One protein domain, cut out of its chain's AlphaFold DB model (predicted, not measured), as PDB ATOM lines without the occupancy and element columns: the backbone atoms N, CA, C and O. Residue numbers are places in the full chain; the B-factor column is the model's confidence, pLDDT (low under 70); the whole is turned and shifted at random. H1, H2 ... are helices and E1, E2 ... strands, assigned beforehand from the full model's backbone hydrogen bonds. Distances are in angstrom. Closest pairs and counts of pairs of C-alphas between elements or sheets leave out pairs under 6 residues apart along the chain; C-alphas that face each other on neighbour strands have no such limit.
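This is residues 65 to 179 and 391 to 416 of the 416 residues of the protein "Regulator" of Flavivirga eckloniae (UniProt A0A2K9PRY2). Three antiparallel sheets are stacked, with E2 E3 E4 E5 in the middle, E6 E7 E8 E9 over one face and E1 E11 E10 over the other; the overlap is partial, E1 and E9 staying apart from the middle sheet's strands. H2, directly after E8, packs on the middle sheet; H1, between E1 and E2, grazes it. The 141 printed residues, mostly strand by class, run E1 H1 E2 E3 E4 E5 E6 E7 E8 H2 E9 E10 E11. The whole is compact, with a radius of gyration of the C-alphas of 14.2 A and spans of 46 by 32 by 27 A.

E2, residues 78 to 86, E3, 91 to 98, E4, 101 to 106, and E5, 114 to 120, form a strongly twisted sheet and a meander, each strand the antiparallel neighbour of the one before. Within hydrogen-bond range are N 82 and O 95, 2.9 A, N 96 and O 103, 2.9 A, and N 104 and O 117, 2.8 A. E6, residues 129 to 134, E7, 137 to 142, E8, 150 to 154, and E9, 172 to 174, form the second sheet, with E6 E7 E8 a meander; N 132 and O 139 are 3.1 A apart, N 140 and O 151 2.9 A, N 152 and O 172 2.9 A. E1, residues 65 to 68, E11, 407 to 413, and E10, 398 to 403, form the third, with N 68 and O 408 at 2.8 A and N 401 and O 409 at 2.8 A. These make a stack of sheets, face to face in turn: first and second are 8.8 A centre to centre where they face each other, first and third 9.1 A. The closest C-alphas of E2 and E6 are Asp 80 and Asp 130, 5.3 A; of E2 and E10, Gly 78 and Asp 403, 5.8 A. H2, residues 155 to 160, is on the first sheet at a height of 7.6 A, only just over none of its strands, with 2 C-alphas falling on E3 and 2 on E4. H1, residues 70 to 73, only grazes the first and third sheets. In H2, 0 of 2 O i to N i+4 pairs and 2 of 3 O i to N i+3 pairs are within range; H1 is too short for the former.

E2 spans 24.0 A from C-alpha 78 at (181.401, 144.023, 167.720), E3 22.4 A, E11 20.0 A and E5 18.1 A. E1 begins at C-alpha 65, (170.528, 158.961, 168.624); E11 ends at C-alpha 413, (175.349, 166.275, 163.904).

C-alphas 176 and 415, the two farthest apart, are 47.6 A apart. Residues 180 to 390 are not printed, leaving 23.6 A between C-alphas 179 and 391. H2 to E9 is a long link. No printed residue is under 70 in pLDDT.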
ATOM      1  N   MET A  65     171.855 159.285 169.154       98.50
ATOM      2  CA  MET A  65     170.528 158.961 168.624       98.50
ATOM      3  C   MET A  65     170.066 157.566 169.044       98.50
ATOM      4  O   MET A  65     168.929 157.405 169.469       98.50
ATOM      5  N   VAL A  66     170.942 156.562 168.953       98.50
ATOM      6  CA  VAL A  66     170.644 155.163 169.309       98.50
ATOM      7  C   VAL A  66     171.840 154.559 170.032       98.50
ATOM      8  O   VAL A  66     172.978 154.789 169.632       98.50
ATOM      9  N   HIS A  67     171.582 153.731 171.047       98.50
ATOM     10  CA  HIS A  67     172.569 152.804 171.603       98.50
ATOM     11  C   HIS A  67     171.943 151.424 171.823       98.50
ATOM     12  O   HIS A  67     170.895 151.296 172.455       98.50
ATOM     13  N   MET A  68     172.590 150.379 171.307       98.69
ATOM     14  CA  MET A  68     172.196 148.986 171.504       98.69
ATOM     15  C   MET A  68     173.418 148.135 171.846       98.69
ATOM     16  O   MET A  68     174.309 147.927 171.025       98.69
ATOM     17  N   SER A  69     173.433 147.601 173.069       98.31
ATOM     18  CA  SER A  69     174.532 146.761 173.560       98.31
ATOM     19  C   SER A  69     174.677 145.442 172.790       98.31
ATOM     20  O   SER A  69     173.693 144.900 172.287       98.31
ATOM     21  N   LEU A  70     175.871 144.844 172.821       98.38
ATOM     22  CA  LEU A  70     176.140 143.527 172.218       98.38
ATOM     23  C   LEU A  70     175.242 142.398 172.750       98.38
ATOM     24  O   LEU A  70     174.908 141.474 172.008       98.38
ATOM     25  N   ASN A  71     174.775 142.503 174.001       98.12
ATOM     26  CA  ASN A  71     173.825 141.547 174.578       98.12
ATOM     27  C   ASN A  71     172.509 141.492 173.788       98.12
ATOM     28  O   ASN A  71     171.908 140.424 173.692       98.12
ATOM     29  N   THR A  72     172.082 142.611 173.190       98.19
ATOM     30  CA  THR A  72     170.901 142.665 172.317       98.19
ATOM     31  C   THR A  72     171.072 141.761 171.096       98.19
ATOM     32  O   THR A  72     170.119 141.122 170.659       98.19
ATOM     33  N   PHE A  73     172.300 141.647 170.588       98.12
ATOM     34  CA  PHE A  73     172.659 140.843 169.417       98.12
ATOM     35  C   PHE A  73     173.102 139.414 169.773       98.12
ATOM     36  O   PHE A  73     173.443 138.629 168.887       98.12
ATOM     37  N   GLY A  74     173.097 139.060 171.065       97.44
ATOM     38  CA  GLY A  74     173.595 137.775 171.563       97.44
ATOM     39  C   GLY A  74     175.105 137.584 171.382       97.44
ATOM     40  O   GLY A  74     175.574 136.448 171.402       97.44
ATOM     41  N   ALA A  75     175.849 138.673 171.183       97.75
ATOM     42  CA  ALA A  75     177.266 138.674 170.845       97.75
ATOM     43  C   ALA A  75     178.137 139.144 172.018       97.75
ATOM     44  O   ALA A  75     177.652 139.736 172.982       97.75
ATOM     45  N   SER A  76     179.443 138.884 171.926       97.38
ATOM     46  CA  SER A  76     180.433 139.301 172.931       97.38
ATOM     47  C   SER A  76     181.478 140.278 172.397       97.38
ATOM     48  O   SER A  76     182.212 140.846 173.199       97.38
ATOM     49  N   ALA A  77     181.561 140.458 171.077       97.94
ATOM     50  CA  ALA A  77     182.369 141.498 170.451       97.94
ATOM     51  C   ALA A  77     181.680 142.031 169.184       97.94
ATOM     52  O   ALA A  77     181.075 141.251 168.441       97.94
ATOM     53  N   GLY A  78     181.768 143.342 168.968       97.94
ATOM     54  CA  GLY A  78     181.401 144.023 167.720       97.94
ATOM     55  C   GLY A  78     182.610 144.181 166.795       97.94
ATOM     56  O   GLY A  78     183.747 144.106 167.259       97.94
ATOM     57  N   ASN A  79     182.366 144.379 165.502       96.50
ATOM     58  CA  ASN A  79     183.395 144.708 164.511       96.50
ATOM     59  C   ASN A  79     182.810 145.625 163.427       96.50
ATOM     60  O   ASN A  79     182.260 146.663 163.789       96.50
ATOM     61  N   ASP A  80     182.929 145.310 162.137       98.25
ATOM     62  CA  ASP A  80     182.501 146.196 161.055       98.25
ATOM     63  C   ASP A  80     181.014 146.602 161.153       98.25
ATOM     64  O   ASP A  80     180.189 146.006 161.854       98.25
ATOM     65  N   SER A  81     180.653 147.666 160.448       98.75
ATOM     66  CA  SER A  81     179.261 148.059 160.262       98.75
ATOM     67  C   SER A  81     179.048 148.719 158.912       98.75
ATOM     68  O   SER A  81     179.936 149.347 158.350       98.75
ATOM     69  N   TRP A  82     177.825 148.631 158.411       98.88
ATOM     70  CA  TRP A  82     177.432 149.275 157.167       98.88
ATOM     71  C   TRP A  82     176.003 149.796 157.266       98.88
ATOM     72  O   TRP A  82     175.275 149.490 158.213       98.88
ATOM     73  N   GLY A  83     175.592 150.589 156.285       98.62
ATOM     74  CA  GLY A  83     174.220 151.066 156.163       98.62
ATOM     75  C   GLY A  83     173.547 150.546 154.903       98.62
ATOM     76  O   GLY A  83     174.195 150.292 153.888       98.62
ATOM     77  N   TRP A  84     172.227 150.419 154.958       98.75
ATOM     78  CA  TRP A  84     171.402 150.224 153.772       98.75
ATOM     79  C   TRP A  84     170.214 151.175 153.811       98.75
ATOM     80  O   TRP A  84     169.592 151.364 154.857       98.75
ATOM     81  N   VAL A  85     169.918 151.773 152.661       98.56
ATOM     82  CA  VAL A  85     168.740 152.611 152.458       98.56
ATOM     83  C   VAL A  85     167.836 151.888 151.483       98.56
ATOM     84  O   VAL A  85     168.203 151.643 150.333       98.56
ATOM     85  N   ASP A  86     166.635 151.568 151.935       98.19
ATOM     86  CA  ASP A  86     165.636 150.967 151.076       98.19
ATOM     87  C   ASP A  86     164.982 152.037 150.200       98.19
ATOM     88  O   ASP A  86     164.051 152.723 150.618       98.19
ATOM     89  N   SER A  87     165.416 152.124 148.943       96.38
ATOM     90  CA  SER A  87     164.885 153.081 147.957       96.38
ATOM     91  C   SER A  87     163.374 152.976 147.682       96.38
ATOM     92  O   SER A  87     162.812 153.848 147.020       96.38
ATOM     93  N   THR A  88     162.703 151.915 148.145       97.25
ATOM     94  CA  THR A  88     161.254 151.726 147.966       97.25
ATOM     95  C   THR A  88     160.423 152.170 149.165       97.25
ATOM     96  O   THR A  88     159.221 152.402 149.012       97.25
ATOM     97  N   THR A  89     161.037 152.280 150.346       96.50
ATOM     98  CA  THR A  89     160.354 152.639 151.601       96.50
ATOM     99  C   THR A  89     160.974 153.838 152.318       96.50
ATOM    100  O   THR A  89     160.405 154.290 153.309       96.50
ATOM    101  N   ASP A  90     162.111 154.340 151.828       96.31
ATOM    102  CA  ASP A  90     162.954 155.376 152.438       96.31
ATOM    103  C   ASP A  90     163.442 155.022 153.854       96.31
ATOM    104  O   ASP A  90     163.867 155.891 154.617       96.31
ATOM    105  N   LYS A  91     163.390 153.735 154.215       98.12
ATOM    106  CA  LYS A  91     163.888 153.248 155.498       98.12
ATOM    107  C   LYS A  91     165.405 153.147 155.504       98.12
ATOM    108  O   LYS A  91     166.017 152.722 154.522       98.12
ATOM    109  N   GLU A  92     165.992 153.471 156.648       98.62
ATOM    110  CA  GLU A  92     167.423 153.365 156.899       98.62
ATOM    111  C   GLU A  92     167.707 152.246 157.894       98.62
ATOM    112  O   GLU A  92     167.089 152.150 158.959       98.62
ATOM    113  N   TYR A  93     168.678 151.410 157.551       98.88
ATOM    114  CA  TYR A  93     169.040 150.235 158.323       98.88
ATOM    115  C   TYR A  93     170.512 150.282 158.700       98.88
ATOM    116  O   TYR A  93     171.370 150.548 157.857       98.88
ATOM    117  N   ALA A  94     170.798 149.955 159.958       98.94
ATOM    118  CA  ALA A  94     172.141 149.647 160.415       98.94
ATOM    119  C   ALA A  94     172.394 148.142 160.313       98.94
ATOM    120  O   ALA A  94     171.618 147.327 160.823       98.94
ATOM    121  N   LEU A  95     173.498 147.789 159.665       98.88
ATOM    122  CA  LEU A  95     174.067 146.452 159.644       98.88
ATOM    123  C   LEU A  95     175.260 146.482 160.594       98.88
ATOM    124  O   LEU A  95     176.235 147.177 160.324       98.88
ATOM    125  N   ILE A  96     175.191 145.754 161.704       98.75
ATOM    126  CA  ILE A  96     176.316 145.619 162.635       98.75
ATOM    127  C   ILE A  96     176.843 144.195 162.585       98.75
ATOM    128  O   ILE A  96     176.110 143.236 162.839       98.75
ATOM    129  N   ALA A  97     178.118 144.054 162.250       98.69
ATOM    130  CA  ALA A  97     178.800 142.784 162.312       98.69
ATOM    131  C   ALA A  97     179.308 142.535 163.745       98.69
ATOM    132  O   ALA A  97     179.644 143.439 164.518       98.69
ATOM    133  N   THR A  98     179.268 141.267 164.143       98.62
ATOM    134  CA  THR A  98     179.682 140.802 165.463       98.62
ATOM    135  C   THR A  98     180.552 139.565 165.335       98.62
ATOM    136  O   THR A  98     180.743 138.999 164.246       98.62
ATOM    137  N   ASN A  99     181.027 139.067 166.476       98.25
ATOM    138  CA  ASN A  99     181.832 137.863 166.478       98.25
ATOM    139  C   ASN A  99     181.110 136.621 165.931       98.25
ATOM    140  O   ASN A  99     181.767 135.689 165.477       98.25
ATOM    141  N   ILE A 100     179.773 136.593 165.932       98.25
ATOM    142  CA  ILE A 100     178.985 135.401 165.576       98.25
ATOM    143  C   ILE A 100     177.932 135.627 164.485       98.25
ATOM    144  O   ILE A 100     177.360 134.646 164.008       98.25
ATOM    145  N   ASN A 101     177.639 136.868 164.096       98.50
ATOM    146  CA  ASN A 101     176.568 137.181 163.147       98.50
ATOM    147  C   ASN A 101     176.737 138.574 162.512       98.50
ATOM    148  O   ASN A 101     177.624 139.334 162.894       98.50
ATOM    149  N   VAL A 102     175.862 138.896 161.558       98.88
ATOM    150  CA  VAL A 102     175.516 140.278 161.196       98.88
ATOM    151  C   VAL A 102     174.083 140.533 161.644       98.88
ATOM    152  O   VAL A 102     173.183 139.769 161.290       98.88
ATOM    153  N   SER A 103     173.868 141.575 162.437       98.81
ATOM    154  CA  SER A 103     172.565 141.990 162.956       98.81
ATOM    155  C   SER A 103     172.018 143.184 162.175       98.81
ATOM    156  O   SER A 103     172.760 144.093 161.812       98.81
ATOM    157  N   PHE A 104     170.705 143.188 161.954       98.88
ATOM    158  CA  PHE A 104     169.985 144.189 161.169       98.88
ATOM    159  C   PHE A 104     169.045 144.990 162.071       98.88
ATOM    160  O   PHE A 104     168.206 144.413 162.773       98.88
ATOM    161  N   VAL A 105     169.174 146.314 162.052       98.94
ATOM    162  CA  VAL A 105     168.375 147.232 162.874       98.94
ATOM    163  C   VAL A 105     167.736 148.287 161.978       98.94
ATOM    164  O   VAL A 105     168.447 148.971 161.251       98.94
ATOM    165  N   ASP A 106     166.412 148.434 162.034       98.69
ATOM    166  CA  ASP A 106     165.719 149.592 161.451       98.69
ATOM    167  C   ASP A 106     165.971 150.802 162.357       98.69
ATOM    168  O   ASP A 106     165.598 150.783 163.534       98.69
ATOM    169  N   ILE A 107     166.639 151.820 161.816       98.56
ATOM    170  CA  ILE A 107     167.002 153.058 162.519       98.56
ATOM    171  C   ILE A 107     166.323 154.286 161.900       98.56
ATOM    172  O   ILE A 107     166.725 155.415 162.177       98.56
ATOM    173  N   THR A 108     165.289 154.073 161.080       97.50
ATOM    174  CA  THR A 108     164.519 155.148 160.433       97.50
ATOM    175  C   THR A 108     163.911 156.090 161.471       97.50
ATOM    176  O   THR A 108     164.016 157.309 161.359       97.50
ATOM    177  N   ASP A 109     163.297 155.516 162.510       96.62
ATOM    178  CA  ASP A 109     162.907 156.232 163.721       96.62
ATOM    179  C   ASP A 109     163.930 155.932 164.816       96.62
ATOM    180  O   ASP A 109     163.857 154.912 165.505       96.62
ATOM    181  N   THR A 110     164.889 156.838 164.994       96.38
ATOM    182  CA  THR A 110     165.937 156.692 166.009       96.38
ATOM    183  C   THR A 110     165.399 156.724 167.440       96.38
ATOM    184  O   THR A 110     166.101 156.299 168.350       96.38
ATOM    185  N   THR A 111     164.162 157.185 167.669       95.69
ATOM    186  CA  THR A 111     163.535 157.129 169.002       95.69
ATOM    187  C   THR A 111     162.979 155.741 169.324       95.69
ATOM    188  O   THR A 111     162.872 155.380 170.496       95.69
ATOM    189  N   ASN A 112     162.671 154.940 168.297       96.25
ATOM    190  CA  ASN A 112     162.141 153.581 168.419       96.25
ATOM    191  C   ASN A 112     162.850 152.611 167.452       96.25
ATOM    192  O   ASN A 112     162.190 152.020 166.590       96.25
ATOM    193  N   PRO A 113     164.177 152.411 167.578       97.50
ATOM    194  CA  PRO A 113     164.908 151.506 166.700       97.50
ATOM    195  C   PRO A 113     164.424 150.062 166.882       97.50
ATOM    196  O   PRO A 113     164.149 149.616 168.001       97.50
ATOM    197  N   ILE A 114     164.345 149.302 165.787       98.50
ATOM    198  CA  ILE A 114     163.807 147.933 165.797       98.50
ATOM    199  C   ILE A 114     164.909 146.945 165.435       98.50
ATOM    200  O   ILE A 114     165.389 146.924 164.304       98.50
ATOM    201  N   TYR A 115     165.275 146.066 166.373       98.75
ATOM    202  CA  TYR A 115     166.149 144.930 166.078       98.75
ATOM    203  C   TYR A 115     165.393 143.873 165.269       98.75
ATOM    204  O   TYR A 115     164.639 143.082 165.833       98.75
ATOM    205  N   LEU A 116     165.586 143.853 163.951       98.81
ATOM    206  CA  LEU A 116     164.817 142.994 163.049       98.81
ATOM    207  C   LEU A 116     165.259 141.537 163.099       98.81
ATOM    208  O   LEU A 116     164.435 140.638 162.956       98.81
ATOM    209  N   GLY A 117     166.545 141.289 163.313       98.69
ATOM    210  CA  GLY A 117     167.085 139.941 163.293       98.69
ATOM    211  C   GLY A 117     168.558 139.900 162.942       98.69
ATOM    212  O   GLY A 117     169.214 140.933 162.834       98.69
ATOM    213  N   ASN A 118     169.093 138.699 162.761       98.75
ATOM    214  CA  ASN A 118     170.493 138.497 162.400       98.75
ATOM    215  C   ASN A 118     170.676 137.355 161.403       98.75
ATOM    216  O   ASN A 118     169.871 136.426 161.360       98.75
ATOM    217  N   LEU A 119     171.766 137.422 160.644       98.81
ATOM    218  CA  LEU A 119     172.312 136.313 159.876       98.81
ATOM    219  C   LEU A 119     173.497 135.713 160.651       98.81
ATOM    220  O   LEU A 119     174.542 136.364 160.751       98.81
ATOM    221  N   PRO A 120     173.376 134.489 161.196       98.69
ATOM    222  CA  PRO A 120     174.491 133.808 161.841       98.69
ATOM    223  C   PRO A 120     175.650 133.545 160.876       98.69
ATOM    224  O   PRO A 120     175.447 133.316 159.679       98.69
ATOM    225  N   THR A 121     176.864 133.519 161.423       98.25
ATOM    226  CA  THR A 121     178.064 133.140 160.673       98.25
ATOM    227  C   THR A 121     177.917 131.757 160.042       98.25
ATOM    228  O   THR A 121     177.378 130.832 160.654       98.25
ATOM    229  N   ALA A 122     178.436 131.597 158.823       97.81
ATOM    230  CA  ALA A 122     178.442 130.314 158.125       97.81
ATOM    231  C   ALA A 122     179.286 129.232 158.825       97.81
ATOM    232  O   ALA A 122     179.101 128.043 158.559       97.81
ATOM    233  N   THR A 123     180.229 129.625 159.687       97.44
ATOM    234  CA  THR A 123     181.204 128.710 160.291       97.44
ATOM    235  C   THR A 123     181.323 128.884 161.804       97.44
ATOM    236  O   THR A 123     180.557 128.288 162.558       97.44
ATOM    237  N   THR A 124     182.317 129.636 162.270       96.62
ATOM    238  CA  THR A 124     182.695 129.760 163.680       96.62
ATOM    239  C   THR A 124     182.745 131.223 164.092       96.62
ATOM    240  O   THR A 124     182.876 132.116 163.258       96.62
ATOM    241  N   SER A 125     182.670 131.456 165.403       97.62
ATOM    242  CA  SER A 125     182.912 132.777 165.972       97.62
ATOM    243  C   SER A 125     184.293 133.290 165.557       97.62
ATOM    244  O   SER A 125     185.278 132.571 165.721       97.62
ATOM    245  N   SER A 126     184.360 134.539 165.106       97.75
ATOM    246  CA  SER A 126     185.591 135.271 164.804       97.75
ATOM    247  C   SER A 126     185.381 136.756 165.085       97.75
ATOM    248  O   SER A 126     184.335 137.267 164.693       97.75
ATOM    249  N   PRO A 127     186.324 137.458 165.742       95.56
ATOM    250  CA  PRO A 127     186.199 138.889 165.998       95.56
ATOM    251  C   PRO A 127     186.315 139.745 164.730       95.56
ATOM    252  O   PRO A 127     186.019 140.928 164.814       95.56
ATOM    253  N   TRP A 128     186.665 139.177 163.573       97.50
ATOM    254  CA  TRP A 128     186.830 139.907 162.315       97.50
ATOM    255  C   TRP A 128     185.805 139.448 161.289       97.50
ATOM    256  O   TRP A 128     185.808 138.302 160.830       97.50
ATOM    257  N   ARG A 129     184.892 140.353 160.963       97.75
ATOM    258  CA  ARG A 129     183.823 140.162 159.994       97.75
ATOM    259  C   ARG A 129     183.598 141.489 159.312       97.75
ATOM    260  O   ARG A 129     183.587 142.510 159.989       97.75
ATOM    261  N   ASP A 130     183.394 141.425 158.011       98.19
ATOM    262  CA  ASP A 130     183.206 142.605 157.190       98.19
ATOM    263  C   ASP A 130     181.943 142.445 156.341       98.19
ATOM    264  O   ASP A 130     181.609 141.332 155.902       98.19
ATOM    265  N   VAL A 131     181.193 143.538 156.193       98.75
ATOM    266  CA  VAL A 131     179.947 143.573 155.433       98.75
ATOM    267  C   VAL A 131     179.908 144.791 154.525       98.75
ATOM    268  O   VAL A 131     180.049 145.927 154.967       98.75
ATOM    269  N   LYS A 132     179.614 144.557 153.247       98.81
ATOM    270  CA  LYS A 132     179.322 145.617 152.275       98.81
ATOM    271  C   LYS A 132     178.005 145.339 151.571       98.81
ATOM    272  O   LYS A 132     177.509 144.209 151.556       98.81
ATOM    273  N   VAL A 133     177.416 146.385 151.005       98.81
ATOM    274  CA  VAL A 133     176.110 146.318 150.347       98.81
ATOM    275  C   VAL A 133     176.256 146.664 148.874       98.81
ATOM    276  O   VAL A 133     176.965 147.595 148.518       98.81
ATOM    277  N   TYR A 134     175.567 145.908 148.022       98.69
ATOM    278  CA  TYR A 134     175.383 146.237 146.612       98.69
ATOM    279  C   TYR A 134     173.935 145.973 146.220       98.69
ATOM    280  O   TYR A 134     173.424 144.861 146.398       98.69
ATOM    281  N   LYS A 135     173.271 147.000 145.675       96.75
ATOM    282  CA  LYS A 135     171.808 147.023 145.510       96.75
ATOM    283  C   LYS A 135     171.141 146.698 146.858       96.75
ATOM    284  O   LYS A 135     171.532 147.243 147.882       96.75
ATOM    285  N   ASP A 136     170.181 145.778 146.873       98.44
ATOM    286  CA  ASP A 136     169.483 145.353 148.088       98.44
ATOM    287  C   ASP A 136     170.087 144.078 148.705       98.44
ATOM    288  O   ASP A 136     169.356 143.257 149.249       98.44
ATOM    289  N   HIS A 137     171.397 143.838 148.569       98.88
ATOM    290  CA  HIS A 137     172.043 142.641 149.121       98.88
ATOM    291  C   HIS A 137     173.277 142.982 149.952       98.88
ATOM    292  O   HIS A 137     174.117 143.778 149.531       98.88
ATOM    293  N   ALA A 138     173.403 142.329 151.105       98.88
ATOM    294  CA  ALA A 138     174.605 142.346 151.929       98.88
ATOM    295  C   ALA A 138     175.528 141.181 151.551       98.88
ATOM    296  O   ALA A 138     175.068 140.046 151.412       98.88
ATOM    297  N   PHE A 139     176.822 141.465 151.438       98.94
ATOM    298  CA  PHE A 139     177.891 140.514 151.148       98.94
ATOM    299  C   PHE A 139     178.834 140.478 152.346       98.94
ATOM    300  O   PHE A 139     179.353 141.515 152.752       98.94
ATOM    301  N   ILE A 140     178.992 139.299 152.946       98.88
ATOM    302  CA  ILE A 140     179.571 139.154 154.283       98.88
ATOM    303  C   ILE A 140     180.709 138.140 154.245       98.88
ATOM    304  O   ILE A 140     180.488 136.969 153.916       98.88
ATOM    305  N   VAL A 141     181.900 138.570 154.650       98.81
ATOM    306  CA  VAL A 141     183.091 137.720 154.814       98.81
ATOM    307  C   VAL A 141     183.544 137.705 156.269       98.81
ATOM    308  O   VAL A 141     183.055 138.480 157.089       98.81
ATOM    309  N   ALA A 142     184.446 136.790 156.620       98.56
ATOM    310  CA  ALA A 142     185.057 136.770 157.942       98.56
ATOM    311  C   ALA A 142     186.479 136.230 157.897       98.56
ATOM    312  O   ALA A 142     186.754 135.221 157.228       98.56
ATOM    313  N   ASP A 143     187.348 136.869 158.671       98.12
ATOM    314  CA  ASP A 143     188.731 136.452 158.811       98.12
ATOM    315  C   ASP A 143     188.857 135.370 159.880       98.12
ATOM    316  O   ASP A 143     188.042 135.284 160.802       98.12
ATOM    317  N   ASN A 144     189.878 134.526 159.763       97.06
ATOM    318  CA  ASN A 144     190.203 133.458 160.702       97.06
ATOM    319  C   ASN A 144     188.981 132.596 161.105       97.06
ATOM    320  O   ASN A 144     188.871 132.090 162.223       97.06
ATOM    321  N   ALA A 145     188.040 132.431 160.174       97.31
ATOM    322  CA  ALA A 145     186.759 131.761 160.365       97.31
ATOM    323  C   ALA A 145     186.683 130.433 159.585       97.31
ATOM    324  O   ALA A 145     185.602 129.910 159.310       97.31
ATOM    325  N   GLY A 146     187.828 129.853 159.219       96.69
ATOM    326  CA  GLY A 146     187.905 128.602 158.463       96.69
ATOM    327  C   GLY A 146     187.325 128.741 157.054       96.69
ATOM    328  O   GLY A 146     187.639 129.691 156.342       96.69
ATOM    329  N   ASN A 147     186.473 127.800 156.640       97.25
ATOM    330  CA  ASN A 147     185.841 127.801 155.313       97.25
ATOM    331  C   ASN A 147     184.590 128.698 155.268       97.25
ATOM    332  O   ASN A 147     183.505 128.221 154.936       97.25
ATOM    333  N   HIS A 148     184.720 129.963 155.683       98.44
ATOM    334  CA  HIS A 148     183.588 130.887 155.793       98.44
ATOM    335  C   HIS A 148     182.996 131.257 154.432       98.44
ATOM    336  O   HIS A 148     181.776 131.276 154.295       98.44
ATOM    337  N   GLY A 149     183.833 131.528 153.430       98.50
ATOM    338  CA  GLY A 149     183.415 132.070 152.141       98.50
ATOM    339  C   GLY A 149     182.740 133.439 152.276       98.50
ATOM    340  O   GLY A 149     182.948 134.164 153.251       98.50
ATOM    341  N   MET A 150     181.885 133.766 151.309       98.81
ATOM    342  CA  MET A 150     181.046 134.965 151.303       98.81
ATOM    343  C   MET A 150     179.567 134.578 151.402       98.81
ATOM    344  O   MET A 150     179.029 133.907 150.515       98.81
ATOM    345  N   GLN A 151     178.903 135.002 152.477       98.88
ATOM    346  CA  GLN A 151     177.446 134.905 152.608       98.88
ATOM    347  C   GLN A 151     176.795 136.080 151.873       98.88
ATOM    348  O   GLN A 151     177.280 137.206 151.966       98.88
ATOM    349  N   VAL A 152     175.696 135.822 151.164       98.88
ATOM    350  CA  VAL A 152     174.870 136.858 150.530       98.88
ATOM    351  C   VAL A 152     173.478 136.821 151.139       98.88
ATOM    352  O   VAL A 152     172.862 135.753 151.200       98.88
ATOM    353  N   PHE A 153     172.980 137.976 151.567       98.88
ATOM    354  CA  PHE A 153     171.659 138.131 152.171       98.88
ATOM    355  C   PHE A 153     170.851 139.214 151.461       98.88
ATOM    356  O   PHE A 153     171.344 140.324 151.275       98.88
ATOM    357  N   ASP A 154     169.616 138.887 151.088       98.75
ATOM    358  CA  ASP A 154     168.657 139.821 150.499       98.75
ATOM    359  C   ASP A 154     168.052 140.722 151.589       98.75
ATOM    360  O   ASP A 154     167.231 140.297 152.408       98.75
ATOM    361  N   LEU A 155     168.450 141.994 151.584       98.81
ATOM    362  CA  LEU A 155     168.027 143.000 152.556       98.81
ATOM    363  C   LEU A 155     166.549 143.369 152.409       98.81
ATOM    364  O   LEU A 155     165.939 143.831 153.373       98.81
ATOM    365  N   THR A 156     165.912 143.094 151.267       98.56
ATOM    366  CA  THR A 156     164.474 143.350 151.102       98.56
ATOM    367  C   THR A 156     163.612 142.509 152.042       98.56
ATOM    368  O   THR A 156     162.502 142.913 152.390       98.56
ATOM    369  N   ARG A 157     164.141 141.387 152.549       98.25
ATOM    370  CA  ARG A 157     163.489 140.541 153.561       98.25
ATOM    371  C   ARG A 157     163.264 141.268 154.889       98.25
ATOM    372  O   ARG A 157     162.385 140.881 155.655       98.25
ATOM    373  N   LEU A 158     164.010 142.344 155.148       98.44
ATOM    374  CA  LEU A 158     163.855 143.192 156.332       98.44
ATOM    375  C   LEU A 158     162.541 143.994 156.330       98.44
ATOM    376  O   LEU A 158     162.124 144.480 157.382       98.44
ATOM    377  N   ARG A 159     161.868 144.125 155.176       96.25
ATOM    378  CA  ARG A 159     160.604 144.872 155.029       96.25
ATOM    379  C   ARG A 159     159.422 144.201 155.736       96.25
ATOM    380  O   ARG A 159     158.541 144.897 156.233       96.25
ATOM    381  N   ASP A 160     159.427 142.868 155.811       90.06
ATOM    382  CA  ASP A 160     158.250 142.058 156.160       90.06
ATOM    383  C   ASP A 160     158.420 141.236 157.457       90.06
ATOM    384  O   ASP A 160     157.734 140.231 157.674       90.06
ATOM    385  N   VAL A 161     159.318 141.653 158.356       97.38
ATOM    386  CA  VAL A 161     159.564 140.948 159.625       97.38
ATOM    387  C   VAL A 161     158.396 141.158 160.595       97.38
ATOM    388  O   VAL A 161     158.303 142.167 161.291       97.38
ATOM    389  N   ALA A 162     157.494 140.178 160.671       94.69
ATOM    390  CA  ALA A 162     156.284 140.277 161.492       94.69
ATOM    391  C   ALA A 162     156.531 140.129 163.007       94.69
ATOM    392  O   ALA A 162     155.781 140.690 163.803       94.69
ATOM    393  N   ASN A 163     157.538 139.345 163.414       96.00
ATOM    394  CA  ASN A 163     157.845 139.060 164.823       96.00
ATOM    395  C   ASN A 163     159.359 139.171 165.081       96.00
ATOM    396  O   ASN A 163     160.030 138.142 165.188       96.00
ATOM    397  N   PRO A 164     159.910 140.393 165.146       97.19
ATOM    398  CA  PRO A 164     161.330 140.591 165.410       97.19
ATOM    399  C   PRO A 164     161.730 140.156 166.842       97.19
ATOM    400  O   PRO A 164     160.920 140.295 167.766       97.19
ATOM    401  N   PRO A 165     162.975 139.684 167.064       98.19
ATOM    402  CA  PRO A 165     164.009 139.444 166.055       98.19
ATOM    403  C   PRO A 165     163.875 138.071 165.364       98.19
ATOM    404  O   PRO A 165     163.581 137.065 166.010       98.19
ATOM    405  N   GLU A 166     164.171 138.013 164.064       98.25
ATOM    406  CA  GLU A 166     164.276 136.774 163.279       98.25
ATOM    407  C   GLU A 166     165.732 136.266 163.198       98.25
ATOM    408  O   GLU A 166     166.688 137.041 163.156       98.25
ATOM    409  N   THR A 167     165.925 134.945 163.155       98.50
ATOM    410  CA  THR A 167     167.198 134.351 162.718       98.50
ATOM    411  C   THR A 167     167.091 134.014 161.237       98.50
ATOM    412  O   THR A 167     166.401 133.063 160.865       98.50
ATOM    413  N   PHE A 168     167.780 134.784 160.402       98.62
ATOM    414  CA  PHE A 168     167.762 134.625 158.955       98.62
ATOM    415  C   PHE A 168     168.690 133.501 158.476       98.62
ATOM    416  O   PHE A 168     169.579 133.023 159.182       98.62
ATOM    417  N   THR A 169     168.494 133.111 157.219       98.25
ATOM    418  CA  THR A 169     169.363 132.197 156.466       98.25
ATOM    419  C   THR A 169     169.932 132.912 155.250       98.25
ATOM    420  O   THR A 169     169.274 133.794 154.701       98.25
ATOM    421  N   THR A 170     171.120 132.499 154.809       97.94
ATOM    422  CA  THR A 170     171.792 133.061 153.628       97.94
ATOM    423  C   THR A 170     171.011 132.748 152.345       97.94
ATOM    424  O   THR A 170     170.471 131.648 152.214       97.94
ATOM    425  N   ASP A 171     170.960 133.694 151.409       98.50
ATOM    426  CA  ASP A 171     170.288 133.554 150.108       98.50
ATOM    427  C   ASP A 171     171.232 132.976 149.042       98.50
ATOM    428  O   ASP A 171     170.815 132.209 148.175       98.50
ATOM    429  N   ALA A 172     172.529 133.269 149.156       98.50
ATOM    430  CA  ALA A 172     173.592 132.543 148.468       98.50
ATOM    431  C   ALA A 172     174.818 132.386 149.375       98.50
ATOM    432  O   ALA A 172     174.983 133.115 150.354       98.50
ATOM    433  N   HIS A 173     175.670 131.409 149.064       98.38
ATOM    434  CA  HIS A 173     176.916 131.165 149.787       98.38
ATOM    435  C   HIS A 173     178.026 130.827 148.796       98.38
ATOM    436  O   HIS A 173     178.055 129.744 148.211       98.38
ATOM    437  N   PHE A 174     178.921 131.783 148.581       98.56
ATOM    438  CA  PHE A 174     180.039 131.656 147.661       98.56
ATOM    439  C   PHE A 174     181.259 131.107 148.411       98.56
ATOM    440  O   PHE A 174     181.735 131.716 149.363       98.56
ATOM    441  N   THR A 175     181.736 129.924 148.016       97.88
ATOM    442  CA  THR A 175     182.687 129.103 148.798       97.88
ATOM    443  C   THR A 175     184.003 128.827 148.064       97.88
ATOM    444  O   THR A 175     184.714 127.877 148.388       97.88
ATOM    445  N   GLU A 176     184.348 129.650 147.070       97.69
ATOM    446  CA  GLU A 176     185.607 129.509 146.319       97.69
ATOM    447  C   GLU A 176     186.853 129.965 147.101       97.69
ATOM    448  O   GLU A 176     187.977 129.707 146.675       97.69
ATOM    449  N   PHE A 177     186.669 130.577 148.271       98.06
ATOM    450  CA  PHE A 177     187.719 130.871 149.242       98.06
ATOM    451  C   PHE A 177     187.258 130.504 150.660       98.06
ATOM    452  O   PHE A 177     186.075 130.255 150.910       98.06
ATOM    453  N   GLY A 178     188.218 130.430 151.585       97.56
ATOM    454  CA  GLY A 178     187.962 130.144 152.995       97.56
ATOM    455  C   GLY A 178     187.670 131.410 153.796       97.56
ATOM    456  O   GLY A 178     186.582 131.966 153.719       97.56
ATOM    457  N   SER A 179     188.637 131.838 154.602       97.94
ATOM    458  CA  SER A 179     188.584 133.123 155.303       97.94
ATOM    459  C   SER A 179     189.085 134.235 154.385       97.94
ATOM    460  O   SER A 179     189.891 133.974 153.486       97.94
ATOM    461  N   TYR A 391     180.199 154.621 159.787       98.81
ATOM    462  CA  TYR A 391     179.545 154.695 158.478       98.81
ATOM    463  C   TYR A 391     178.717 155.988 158.370       98.81
ATOM    464  O   TYR A 391     177.637 156.081 158.966       98.81
ATOM    465  N   PRO A 392     179.195 157.011 157.629       98.62
ATOM    466  CA  PRO A 392     178.571 158.336 157.599       98.62
ATOM    467  C   PRO A 392     177.584 158.559 156.438       98.62
ATOM    468  O   PRO A 392     177.114 159.683 156.237       98.62
ATOM    469  N   TYR A 393     177.280 157.544 155.625       98.50
ATOM    470  CA  TYR A 393     176.668 157.746 154.303       98.50
ATOM    471  C   TYR A 393     175.133 157.756 154.266       98.50
ATOM    472  O   TYR A 393     174.565 157.946 153.192       98.50
ATOM    473  N   LEU A 394     174.445 157.637 155.406       98.44
ATOM    474  CA  LEU A 394     172.981 157.679 155.421       98.44
ATOM    475  C   LEU A 394     172.436 159.073 155.022       98.44
ATOM    476  O   LEU A 394     172.977 160.099 155.469       98.44
ATOM    477  N   PRO A 395     171.378 159.139 154.189       97.50
ATOM    478  CA  PRO A 395     170.731 160.385 153.771       97.50
ATOM    479  C   PRO A 395     170.202 161.250 154.918       97.50
ATOM    480  O   PRO A 395     170.266 162.475 154.826       97.50
ATOM    481  N   SER A 396     169.720 160.646 156.006       97.06
ATOM    482  CA  SER A 396     169.203 161.366 157.179       97.06
ATOM    483  C   SER A 396     170.265 162.160 157.946       97.06
ATOM    484  O   SER A 396     169.924 162.950 158.833       97.06
ATOM    485  N   GLY A 397     171.548 161.931 157.650       97.56
ATOM    486  CA  GLY A 397     172.675 162.434 158.432       97.56
ATOM    487  C   GLY A 397     172.986 161.597 159.675       97.56
ATOM    488  O   GLY A 397     173.906 161.957 160.410       97.56
ATOM    489  N   ASN A 398     172.258 160.500 159.903       98.44
ATOM    490  CA  ASN A 398     172.642 159.484 160.874       98.44
ATOM    491  C   ASN A 398     174.006 158.890 160.499       98.44
ATOM    492  O   ASN A 398     174.300 158.623 159.333       98.44
ATOM    493  N   ILE A 399     174.838 158.672 161.507       98.88
ATOM    494  CA  ILE A 399     176.149 158.049 161.372       98.88
ATOM    495  C   ILE A 399     176.121 156.795 162.233       98.88
ATOM    496  O   ILE A 399     175.923 156.879 163.446       98.88
ATOM    497  N   ILE A 400     176.291 155.639 161.600       98.94
ATOM    498  CA  ILE A 400     176.365 154.355 162.296       98.94
ATOM    499  C   ILE A 400     177.777 154.200 162.849       98.94
ATOM    500  O   ILE A 400     178.753 154.474 162.155       98.94
ATOM    501  N   VAL A 401     177.888 153.770 164.098       98.94
ATOM    502  CA  VAL A 401     179.159 153.577 164.789       98.94
ATOM    503  C   VAL A 401     179.126 152.213 165.464       98.94
ATOM    504  O   VAL A 401     178.187 151.898 166.198       98.94
ATOM    505  N   SER A 402     180.145 151.398 165.213       98.75
ATOM    506  CA  SER A 402     180.292 150.087 165.842       98.75
ATOM    507  C   SER A 402     181.445 150.107 166.831       98.75
ATOM    508  O   SER A 402     182.578 150.421 166.468       98.75
ATOM    509  N   ASP A 403     181.143 149.777 168.083       98.69
ATOM    510  CA  ASP A 403     182.108 149.646 169.169       98.69
ATOM    511  C   ASP A 403     182.329 148.165 169.503       98.69
ATOM    512  O   ASP A 403     181.369 147.403 169.690       98.69
ATOM    513  N   THR A 404     183.597 147.761 169.624       98.31
ATOM    514  CA  THR A 404     183.999 146.364 169.830       98.31
ATOM    515  C   THR A 404     183.437 145.750 171.105       98.31
ATOM    516  O   THR A 404     183.294 144.531 171.185       98.31
ATOM    517  N   GLN A 405     183.079 146.566 172.098       98.06
ATOM    518  CA  GLN A 405     182.634 146.129 173.421       98.06
ATOM    519  C   GLN A 405     181.235 146.631 173.778       98.06
ATOM    520  O   GLN A 405     180.533 145.998 174.572       98.06
ATOM    521  N   LYS A 406     180.822 147.774 173.228       98.25
ATOM    522  CA  LYS A 406     179.589 148.477 173.601       98.25
ATOM    523  C   LYS A 406     178.495 148.385 172.539       98.25
ATOM    524  O   LYS A 406     177.358 148.737 172.855       98.25
ATOM    525  N   GLY A 407     178.778 147.809 171.369       98.38
ATOM    526  CA  GLY A 407     177.782 147.472 170.352       98.38
ATOM    527  C   GLY A 407     177.477 148.620 169.396       98.38
ATOM    528  O   GLY A 407     178.373 149.361 169.002       98.38
ATOM    529  N   LEU A 408     176.212 148.734 168.993       98.88
ATOM    530  CA  LEU A 408     175.768 149.700 167.992       98.88
ATOM    531  C   LEU A 408     175.493 151.056 168.637       98.88
ATOM    532  O   LEU A 408     174.704 151.150 169.579       98.88
ATOM    533  N   PHE A 409     176.053 152.100 168.045       98.88
ATOM    534  CA  PHE A 409     175.696 153.488 168.280       98.88
ATOM    535  C   PHE A 409     175.217 154.120 166.972       98.88
ATOM    536  O   PHE A 409     175.695 153.789 165.887       98.88
ATOM    537  N   VAL A 410     174.280 155.059 167.072       98.88
ATOM    538  CA  VAL A 410     173.970 155.998 165.989       98.88
ATOM    539  C   VAL A 410     174.139 157.397 166.545       98.88
ATOM    540  O   VAL A 410     173.528 157.727 167.562       98.88
ATOM    541  N   ILE A 411     174.960 158.206 165.887       98.75
ATOM    542  CA  ILE A 411     175.186 159.610 166.240       98.75
ATOM    543  C   ILE A 411     174.701 160.505 165.103       98.75
ATOM    544  O   ILE A 411     174.624 160.075 163.951       98.75
ATOM    545  N   LYS A 412     174.389 161.763 165.402       98.19
ATOM    546  CA  LYS A 412     173.987 162.739 164.383       98.19
ATOM    547  C   LYS A 412     174.513 164.122 164.725       98.19
ATOM    548  O   LYS A 412     174.604 164.491 165.893       98.19
ATOM    549  N   LYS A 413     174.878 164.901 163.705       97.44
ATOM    550  CA  LYS A 413     175.349 166.275 163.904       97.44
ATOM    551  C   LYS A 413     174.251 167.108 164.571       97.44
ATOM    552  O   LYS A 413     173.124 167.162 164.079       97.44
ATOM    553  N   ARG A 414     174.586 167.788 165.664       92.50
ATOM    554  CA  ARG A 414     173.629 168.604 166.416       92.50
ATOM    555  C   ARG A 414     173.075 169.735 165.548       92.50
ATOM    556  O   ARG A 414     173.835 170.483 164.933       92.50
ATOM    557  N   GLY A 415     171.750 169.880 165.547       83.62
ATOM    558  CA  GLY A 415     171.039 170.931 164.809       83.62
ATOM    559  C   GLY A 415     171.038 170.772 163.283       83.62
ATOM    560  O   GLY A 415     170.879 171.780 162.593       83.62
ATOM    561  N   SER A 416     171.262 169.550 162.781       77.19
ATOM    562  CA  SER A 416     171.177 169.207 161.351       77.19
ATOM    563  C   SER A 416     169.779 168.826 160.886       77.19
ATOM    564  O   SER A 416     168.986 168.336 161.722       77.19
TER     565      SER A 416